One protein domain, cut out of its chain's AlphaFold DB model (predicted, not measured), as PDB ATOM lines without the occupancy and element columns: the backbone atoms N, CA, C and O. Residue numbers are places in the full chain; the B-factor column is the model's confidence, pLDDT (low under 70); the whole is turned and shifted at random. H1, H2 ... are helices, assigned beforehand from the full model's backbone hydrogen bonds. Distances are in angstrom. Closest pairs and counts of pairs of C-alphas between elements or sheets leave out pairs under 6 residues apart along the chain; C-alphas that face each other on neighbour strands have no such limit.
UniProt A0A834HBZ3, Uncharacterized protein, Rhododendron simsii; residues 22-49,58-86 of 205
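Overview. This is residues 22 to 49 and 58 to 86 of the 205 residues of an uncharacterized protein of Rhododendron simsii (UniProt A0A834HBZ3). Look for an open, flat V of two unequal arms: the long helix H2 is one arm, and the shorter helix H1 with the unnamed tail of residues 41 to 49 is the other. The arms come together toward residues 49 and 58, where the chain is cut, and spread toward residues 22 and 86. The printed part has 57 residues, with two named helices, H1 then H2, and no named strand; its class is all helix. It is only just extended, close to loose, with a radius of gyration of the C-alphas of 15.6 A and spans of 51 by 27 by 11 A.

Arrangement. Start with the longest helix, H2, residues 58 to 86; its residues 68 to 73 and 75 to 86 stand free. Then turn to H1, residues 22 to 40, which stands free along those residues and has a kink of 26 degrees near residue 31. H1 and H2 are apart, with no C-alpha of the one within 8 A of the other. In both helices every O i to N i+4 pair is within hydrogen-bond range.

Along the chain. Find C-alpha 58 at (-30.167, 32.432, -2.721); from there H2 runs 42.2 A to C-alpha 86 at (-10.784, 8.917, 26.504), y falling as z rises. Find C-alpha 22 at (-7.462, -12.495, 3.444); from there H1 runs 23.6 A, with y rising, to C-alpha 40 at (-12.906, 10.325, 0.644).

Size, cuts and confidence. The two C-alphas farthest apart are those of Ile 23 and Ile 58, at 50.8 A. Residues 50 to 57 are not printed, and C-alphas 49 and 58 are 13.6 A apart across this cut, which lies in the link from H1 to H2. In the B-factor column you will find residues 22 to 49 under 70; the mean pLDDT is 50 for H1, 91 for H2 and 70.4 for the printed part.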
ATOM      1  N   ASP A  22      -6.149 -12.877   2.889       38.97
ATOM      2  CA  ASP A  22      -7.462 -12.495   3.444       38.97
ATOM      3  C   ASP A  22      -7.386 -11.760   4.783       38.97
ATOM      4  O   ASP A  22      -8.069 -10.768   4.968       38.97
ATOM      5  N   ILE A  23      -6.480 -12.126   5.692       46.44
ATOM      6  CA  ILE A  23      -6.393 -11.447   7.002       46.44
ATOM      7  C   ILE A  23      -5.637 -10.110   6.876       46.44
ATOM      8  O   ILE A  23      -5.905  -9.145   7.591       46.44
ATOM      9  N   MET A  24      -4.708 -10.028   5.916       41.12
ATOM     10  CA  MET A  24      -4.018  -8.784   5.565       41.12
ATOM     11  C   MET A  24      -4.849  -7.909   4.629       41.12
ATOM     12  O   MET A  24      -4.696  -6.694   4.701       41.12
ATOM     13  N   LYS A  25      -5.718  -8.478   3.781       42.09
ATOM     14  CA  LYS A  25      -6.745  -7.726   3.061       42.09
ATOM     15  C   LYS A  25      -7.776  -7.236   4.034       42.09
ATOM     16  O   LYS A  25      -8.062  -6.081   3.932       42.09
ATOM     17  N   GLU A  26      -8.234  -7.990   5.017       47.09
ATOM     18  CA  GLU A  26      -9.289  -7.515   5.913       47.09
ATOM     19  C   GLU A  26      -8.773  -6.479   6.923       47.09
ATOM     20  O   GLU A  26      -9.464  -5.508   7.210       47.09
ATOM     21  N   ALA A  27      -7.523  -6.584   7.394       47.84
ATOM     22  CA  ALA A  27      -6.898  -5.555   8.236       47.84
ATOM     23  C   ALA A  27      -6.474  -4.310   7.440       47.84
ATOM     24  O   ALA A  27      -6.634  -3.185   7.915       47.84
ATOM     25  N   LYS A  28      -5.950  -4.489   6.217       47.47
ATOM     26  CA  LYS A  28      -5.657  -3.357   5.332       47.47
ATOM     27  C   LYS A  28      -6.919  -2.806   4.698       47.47
ATOM     28  O   LYS A  28      -6.933  -1.623   4.494       47.47
ATOM     29  N   GLU A  29      -7.964  -3.569   4.425       51.53
ATOM     30  CA  GLU A  29      -9.269  -3.107   3.935       51.53
ATOM     31  C   GLU A  29      -9.988  -2.431   5.079       51.53
ATOM     32  O   GLU A  29     -10.470  -1.347   4.868       51.53
ATOM     33  N   THR A  30      -9.974  -2.917   6.318       51.72
ATOM     34  CA  THR A  30     -10.529  -2.122   7.428       51.72
ATOM     35  C   THR A  30      -9.727  -0.845   7.675       51.72
ATOM     36  O   THR A  30     -10.346   0.200   7.813       51.72
ATOM     37  N   GLN A  31      -8.386  -0.846   7.635       55.28
ATOM     38  CA  GLN A  31      -7.595   0.395   7.748       55.28
ATOM     39  C   GLN A  31      -7.676   1.305   6.518       55.28
ATOM     40  O   GLN A  31      -7.673   2.517   6.679       55.28
ATOM     41  N   LEU A  32      -7.758   0.761   5.307       56.22
ATOM     42  CA  LEU A  32      -7.819   1.486   4.034       56.22
ATOM     43  C   LEU A  32      -9.258   1.864   3.703       56.22
ATOM     44  O   LEU A  32      -9.416   2.840   3.006       56.22
ATOM     45  N   VAL A  33     -10.285   1.205   4.248       58.53
ATOM     46  CA  VAL A  33     -11.702   1.612   4.225       58.53
ATOM     47  C   VAL A  33     -11.962   2.628   5.328       58.53
ATOM     48  O   VAL A  33     -12.596   3.621   5.029       58.53
ATOM     49  N   TYR A  34     -11.414   2.509   6.547       57.00
ATOM     50  CA  TYR A  34     -11.484   3.617   7.521       57.00
ATOM     51  C   TYR A  34     -10.699   4.829   7.013       57.00
ATOM     52  O   TYR A  34     -11.197   5.947   7.058       57.00
ATOM     53  N   ALA A  35      -9.506   4.618   6.449       53.75
ATOM     54  CA  ALA A  35      -8.748   5.686   5.816       53.75
ATOM     55  C   ALA A  35      -9.365   6.145   4.492       53.75
ATOM     56  O   ALA A  35      -9.237   7.315   4.223       53.75
ATOM     57  N   LEU A  36     -10.030   5.325   3.665       54.84
ATOM     58  CA  LEU A  36     -10.743   5.784   2.456       54.84
ATOM     59  C   LEU A  36     -12.045   6.466   2.816       54.84
ATOM     60  O   LEU A  36     -12.408   7.379   2.110       54.84
ATOM     61  N   VAL A  37     -12.747   6.079   3.872       55.94
ATOM     62  CA  VAL A  37     -13.926   6.808   4.347       55.94
ATOM     63  C   VAL A  37     -13.470   8.181   4.851       55.94
ATOM     64  O   VAL A  37     -13.954   9.189   4.354       55.94
ATOM     65  N   VAL A  38     -12.410   8.238   5.667       57.38
ATOM     66  CA  VAL A  38     -11.807   9.496   6.162       57.38
ATOM     67  C   VAL A  38     -11.046  10.288   5.070       57.38
ATOM     68  O   VAL A  38     -10.907  11.503   5.160       57.38
ATOM     69  N   LYS A  39     -10.544   9.642   4.007       43.91
ATOM     70  CA  LYS A  39      -9.794  10.273   2.893       43.91
ATOM     71  C   LYS A  39     -10.660  10.536   1.661       43.91
ATOM     72  O   LYS A  39     -10.286  11.382   0.857       43.91
ATOM     73  N   CYS A  40     -11.813   9.882   1.514       43.72
ATOM     74  CA  CYS A  40     -12.906  10.325   0.644       43.72
ATOM     75  C   CYS A  40     -13.544  11.578   1.239       43.72
ATOM     76  O   CYS A  40     -13.778  12.513   0.485       43.72
ATOM     77  N   GLU A  41     -13.674  11.665   2.568       48.06
ATOM     78  CA  GLU A  41     -13.995  12.924   3.263       48.06
ATOM     79  C   GLU A  41     -12.927  14.021   3.063       48.06
ATOM     80  O   GLU A  41     -13.216  15.195   3.258       48.06
ATOM     81  N   ALA A  42     -11.707  13.672   2.632       41.59
ATOM     82  CA  ALA A  42     -10.632  14.625   2.323       41.59
ATOM     83  C   ALA A  42     -10.394  14.844   0.813       41.59
ATOM     84  O   ALA A  42      -9.458  15.553   0.442       41.59
ATOM     85  N   LYS A  43     -11.188  14.207  -0.060       42.75
ATOM     86  CA  LYS A  43     -11.182  14.446  -1.517       42.75
ATOM     87  C   LYS A  43     -12.358  15.282  -2.002       42.75
ATOM     88  O   LYS A  43     -12.361  15.671  -3.166       42.75
ATOM     89  N   GLU A  44     -13.277  15.651  -1.119       46.94
ATOM     90  CA  GLU A  44     -13.796  17.009  -1.198       46.94
ATOM     91  C   GLU A  44     -12.660  17.918  -0.744       46.94
ATOM     92  O   GLU A  44     -12.537  18.304   0.416       46.94
ATOM     93  N   GLU A  45     -11.768  18.217  -1.690       43.19
ATOM     94  CA  GLU A  45     -11.124  19.514  -1.699       43.19
ATOM     95  C   GLU A  45     -12.271  20.493  -1.472       43.19
ATOM     96  O   GLU A  45     -13.170  20.607  -2.307       43.19
ATOM     97  N   THR A  46     -12.326  21.069  -0.269       44.91
ATOM     98  CA  THR A  46     -13.254  22.136   0.073       44.91
ATOM     99  C   THR A  46     -12.817  23.335  -0.747       44.91
ATOM    100  O   THR A  46     -12.232  24.292  -0.245       44.91
ATOM    101  N   VAL A  47     -13.080  23.252  -2.045       48.38
ATOM    102  CA  VAL A  47     -13.365  24.387  -2.878       48.38
ATOM    103  C   VAL A  47     -14.627  24.931  -2.232       48.38
ATOM    104  O   VAL A  47     -15.746  24.526  -2.543       48.38
ATOM    105  N   VAL A  48     -14.433  25.819  -1.248       52.09
ATOM    106  CA  VAL A  48     -15.378  26.911  -1.018       52.09
ATOM    107  C   VAL A  48     -15.795  27.314  -2.423       52.09
ATOM    108  O   VAL A  48     -14.874  27.553  -3.207       52.09
ATOM    109  N   PRO A  49     -17.081  27.261  -2.811       53.28
ATOM    110  CA  PRO A  49     -17.456  27.682  -4.144       53.28
ATOM    111  C   PRO A  49     -17.018  29.136  -4.251       53.28
ATOM    112  O   PRO A  49     -17.662  30.038  -3.715       53.28
ATOM    113  N   ILE A  58     -29.537  33.579  -3.389       80.38
ATOM    114  CA  ILE A  58     -30.167  32.432  -2.721       80.38
ATOM    115  C   ILE A  58     -29.250  31.199  -2.747       80.38
ATOM    116  O   ILE A  58     -29.131  30.501  -1.740       80.38
ATOM    117  N   ALA A  59     -28.574  30.946  -3.871       78.00
ATOM    118  CA  ALA A  59     -27.648  29.825  -4.015       78.00
ATOM    119  C   ALA A  59     -26.402  30.006  -3.133       78.00
ATOM    120  O   ALA A  59     -25.953  29.045  -2.512       78.00
ATOM    121  N   GLY A  60     -25.903  31.243  -3.003       83.38
ATOM    122  CA  GLY A  60     -24.810  31.579  -2.084       83.38
ATOM    123  C   GLY A  60     -25.158  31.277  -0.623       83.38
ATOM    124  O   GLY A  60     -24.419  30.566   0.052       83.38
ATOM    125  N   HIS A  61     -26.333  31.717  -0.159       86.81
ATOM    126  CA  HIS A  61     -26.796  31.418   1.202       86.81
ATOM    127  C   HIS A  61     -27.031  29.924   1.458       86.81
ATOM    128  O   HIS A  61     -26.829  29.451   2.576       86.81
ATOM    129  N   MET A  62     -27.481  29.164   0.455       87.50
ATOM    130  CA  MET A  62     -27.623  27.711   0.592       87.50
ATOM    131  C   MET A  62     -26.258  27.026   0.712       87.50
ATOM    132  O   MET A  62     -26.092  26.188   1.594       87.50
ATOM    133  N   ALA A  63     -25.281  27.416  -0.111       87.00
ATOM    134  CA  ALA A  63     -23.922  26.884  -0.043       87.00
ATOM    135  C   ALA A  63     -23.255  27.184   1.309       87.00
ATOM    136  O   ALA A  63     -22.672  26.290   1.918       87.00
ATOM    137  N   GLU A  64     -23.412  28.406   1.822       89.25
ATOM    138  CA  GLU A  64     -22.911  28.803   3.144       89.25
ATOM    139  C   GLU A  64     -23.543  27.966   4.268       89.25
ATOM    140  O   GLU A  64     -22.842  27.452   5.140       89.25
ATOM    141  N   LYS A  65     -24.867  27.760   4.233       91.12
ATOM    142  CA  LYS A  65     -25.558  26.907   5.212       91.12
ATOM    143  C   LYS A  65     -25.045  25.473   5.184       91.12
ATOM    144  O   LYS A  65     -24.817  24.899   6.243       91.12
ATOM    145  N   VAL A  66     -24.867  24.902   3.995       91.25
ATOM    146  CA  VAL A  66     -24.348  23.539   3.834       91.25
ATOM    147  C   VAL A  66     -22.918  23.452   4.372       91.25
ATOM    148  O   VAL A  66     -22.641  22.570   5.180       91.25
ATOM    149  N   ALA A  67     -22.045  24.409   4.041       91.00
ATOM    150  CA  ALA A  67     -20.681  24.467   4.571       91.00
ATOM    151  C   ALA A  67     -20.647  24.547   6.109       91.00
ATOM    152  O   ALA A  67     -19.893  23.815   6.750       91.00
ATOM    153  N   ASN A  68     -21.514  25.368   6.708       94.19
ATOM    154  CA  ASN A  68     -21.637  25.478   8.162       94.19
ATOM    155  C   ASN A  68     -22.116  24.166   8.801       94.19
ATOM    156  O   ASN A  68     -21.575  23.753   9.825       94.19
ATOM    157  N   ILE A  69     -23.080  23.477   8.179       94.81
ATOM    158  CA  ILE A  69     -23.548  22.162   8.639       94.81
ATOM    159  C   ILE A  69     -22.413  21.133   8.571       94.81
ATOM    160  O   ILE A  69     -22.213  20.391   9.529       94.81
ATOM    161  N   HIS A  70     -21.640  21.091   7.481       93.56
ATOM    162  CA  HIS A  70     -20.497  20.178   7.368       93.56
ATOM    163  C   HIS A  70     -19.442  20.446   8.444       93.56
ATOM    164  O   HIS A  70     -18.957  19.502   9.071       93.56
ATOM    165  N   ALA A  71     -19.125  21.719   8.698       93.19
ATOM    166  CA  ALA A  71     -18.206  22.105   9.763       93.19
ATOM    167  C   ALA A  71     -18.716  21.652  11.143       93.19
ATOM    168  O   ALA A  71     -17.962  21.055  11.915       93.19
ATOM    169  N   GLU A  72     -20.005  21.853  11.429       95.62
ATOM    170  CA  GLU A  72     -20.633  21.434  12.685       95.62
ATOM    171  C   GLU A  72     -20.629  19.905  12.853       95.62
ATOM    172  O   GLU A  72     -20.312  19.391  13.928       95.62
ATOM    173  N   VAL A  73     -20.959  19.156  11.797       95.00
ATOM    174  CA  VAL A  73     -20.950  17.686  11.819       95.00
ATOM    175  C   VAL A  73     -19.537  17.162  12.060       95.00
ATOM    176  O   VAL A  73     -19.355  16.285  12.908       95.00
ATOM    177  N   LYS A  74     -18.536  17.726  11.375       94.12
ATOM    178  CA  LYS A  74     -17.131  17.353  11.553       94.12
ATOM    179  C   LYS A  74     -16.674  17.580  12.993       94.12
ATOM    180  O   LYS A  74     -16.131  16.666  13.608       94.12
ATOM    181  N   GLN A  75     -16.979  18.749  13.559       95.94
ATOM    182  CA  GLN A  75     -16.661  19.053  14.951       95.94
ATOM    183  C   GLN A  75     -17.314  18.048  15.911       95.94
ATOM    184  O   GLN A  75     -16.644  17.483  16.775       95.94
ATOM    185  N   LYS A  76     -18.614  17.771  15.747       94.44
ATOM    186  CA  LYS A  76     -19.329  16.806  16.599       94.44
ATOM    187  C   LYS A  76     -18.748  15.399  16.494       94.44
ATOM    188  O   LYS A  76     -18.701  14.690  17.502       94.44
ATOM    189  N   LEU A  77     -18.310  14.988  15.305       94.06
ATOM    190  CA  LEU A  77     -17.673  13.692  15.099       94.06
ATOM    191  C   LEU A  77     -16.334  13.618  15.841       94.06
ATOM    192  O   LEU A  77     -16.116  12.672  16.592       94.06
ATOM    193  N   GLU A  78     -15.487  14.641  15.719       94.56
ATOM    194  CA  GLU A  78     -14.207  14.730  16.435       94.56
ATOM    195  C   GLU A  78     -14.402  14.727  17.961       94.56
ATOM    196  O   GLU A  78     -13.739  13.975  18.685       94.56
ATOM    197  N   GLU A  79     -15.360  15.504  18.470       95.06
ATOM    198  CA  GLU A  79     -15.721  15.515  19.891       95.06
ATOM    199  C   GLU A  79     -16.212  14.147  20.374       95.06
ATOM    200  O   GLU A  79     -15.894  13.708  21.480       95.06
ATOM    201  N   SER A  80     -16.996  13.453  19.554       89.56
ATOM    202  CA  SER A  80     -17.492  12.119  19.866       89.56
ATOM    203  C   SER A  80     -16.347  11.101  19.893       89.56
ATOM    204  O   SER A  80     -16.151  10.404  20.891       89.56
ATOM    205  N   THR A  81     -15.510  11.073  18.852       93.88
ATOM    206  CA  THR A  81     -14.338  10.191  18.747       93.88
ATOM    207  C   THR A  81     -13.359  10.399  19.901       93.88
ATOM    208  O   THR A  81     -12.877   9.425  20.482       93.88
ATOM    209  N   THR A  82     -13.085  11.648  20.282       92.94
ATOM    210  CA  THR A  82     -12.203  11.961  21.419       92.94
ATOM    211  C   THR A  82     -12.797  11.502  22.751       92.94
ATOM    212  O   THR A  82     -12.075  10.902  23.551       92.94
ATOM    213  N   LYS A  83     -14.108  11.683  22.973       93.88
ATOM    214  CA  LYS A  83     -14.815  11.157  24.157       93.88
ATOM    215  C   LYS A  83     -14.731   9.632  24.234       93.88
ATOM    216  O   LYS A  83     -14.377   9.097  25.287       93.88
ATOM    217  N   TYR A  84     -14.998   8.929  23.131       90.75
ATOM    218  CA  TYR A  84     -14.882   7.468  23.075       90.75
ATOM    219  C   TYR A  84     -13.456   6.996  23.352       90.75
ATOM    220  O   TYR A  84     -13.258   6.074  24.146       90.75
ATOM    221  N   LYS A  85     -12.457   7.656  22.755       89.88
ATOM    222  CA  LYS A  85     -11.043   7.360  22.996       89.88
ATOM    223  C   LYS A  85     -10.680   7.538  24.472       89.88
ATOM    224  O   LYS A  85     -10.108   6.626  25.055       89.88
ATOM    225  N   ALA A  86     -11.064   8.655  25.092       91.00
ATOM    226  CA  ALA A  86     -10.784   8.917  26.504       91.00
ATOM    227  C   ALA A  86     -11.429   7.873  27.434       91.00
ATOM    228  O   ALA A  86     -10.793   7.398  28.376       91.00
TER     229      ALA A  86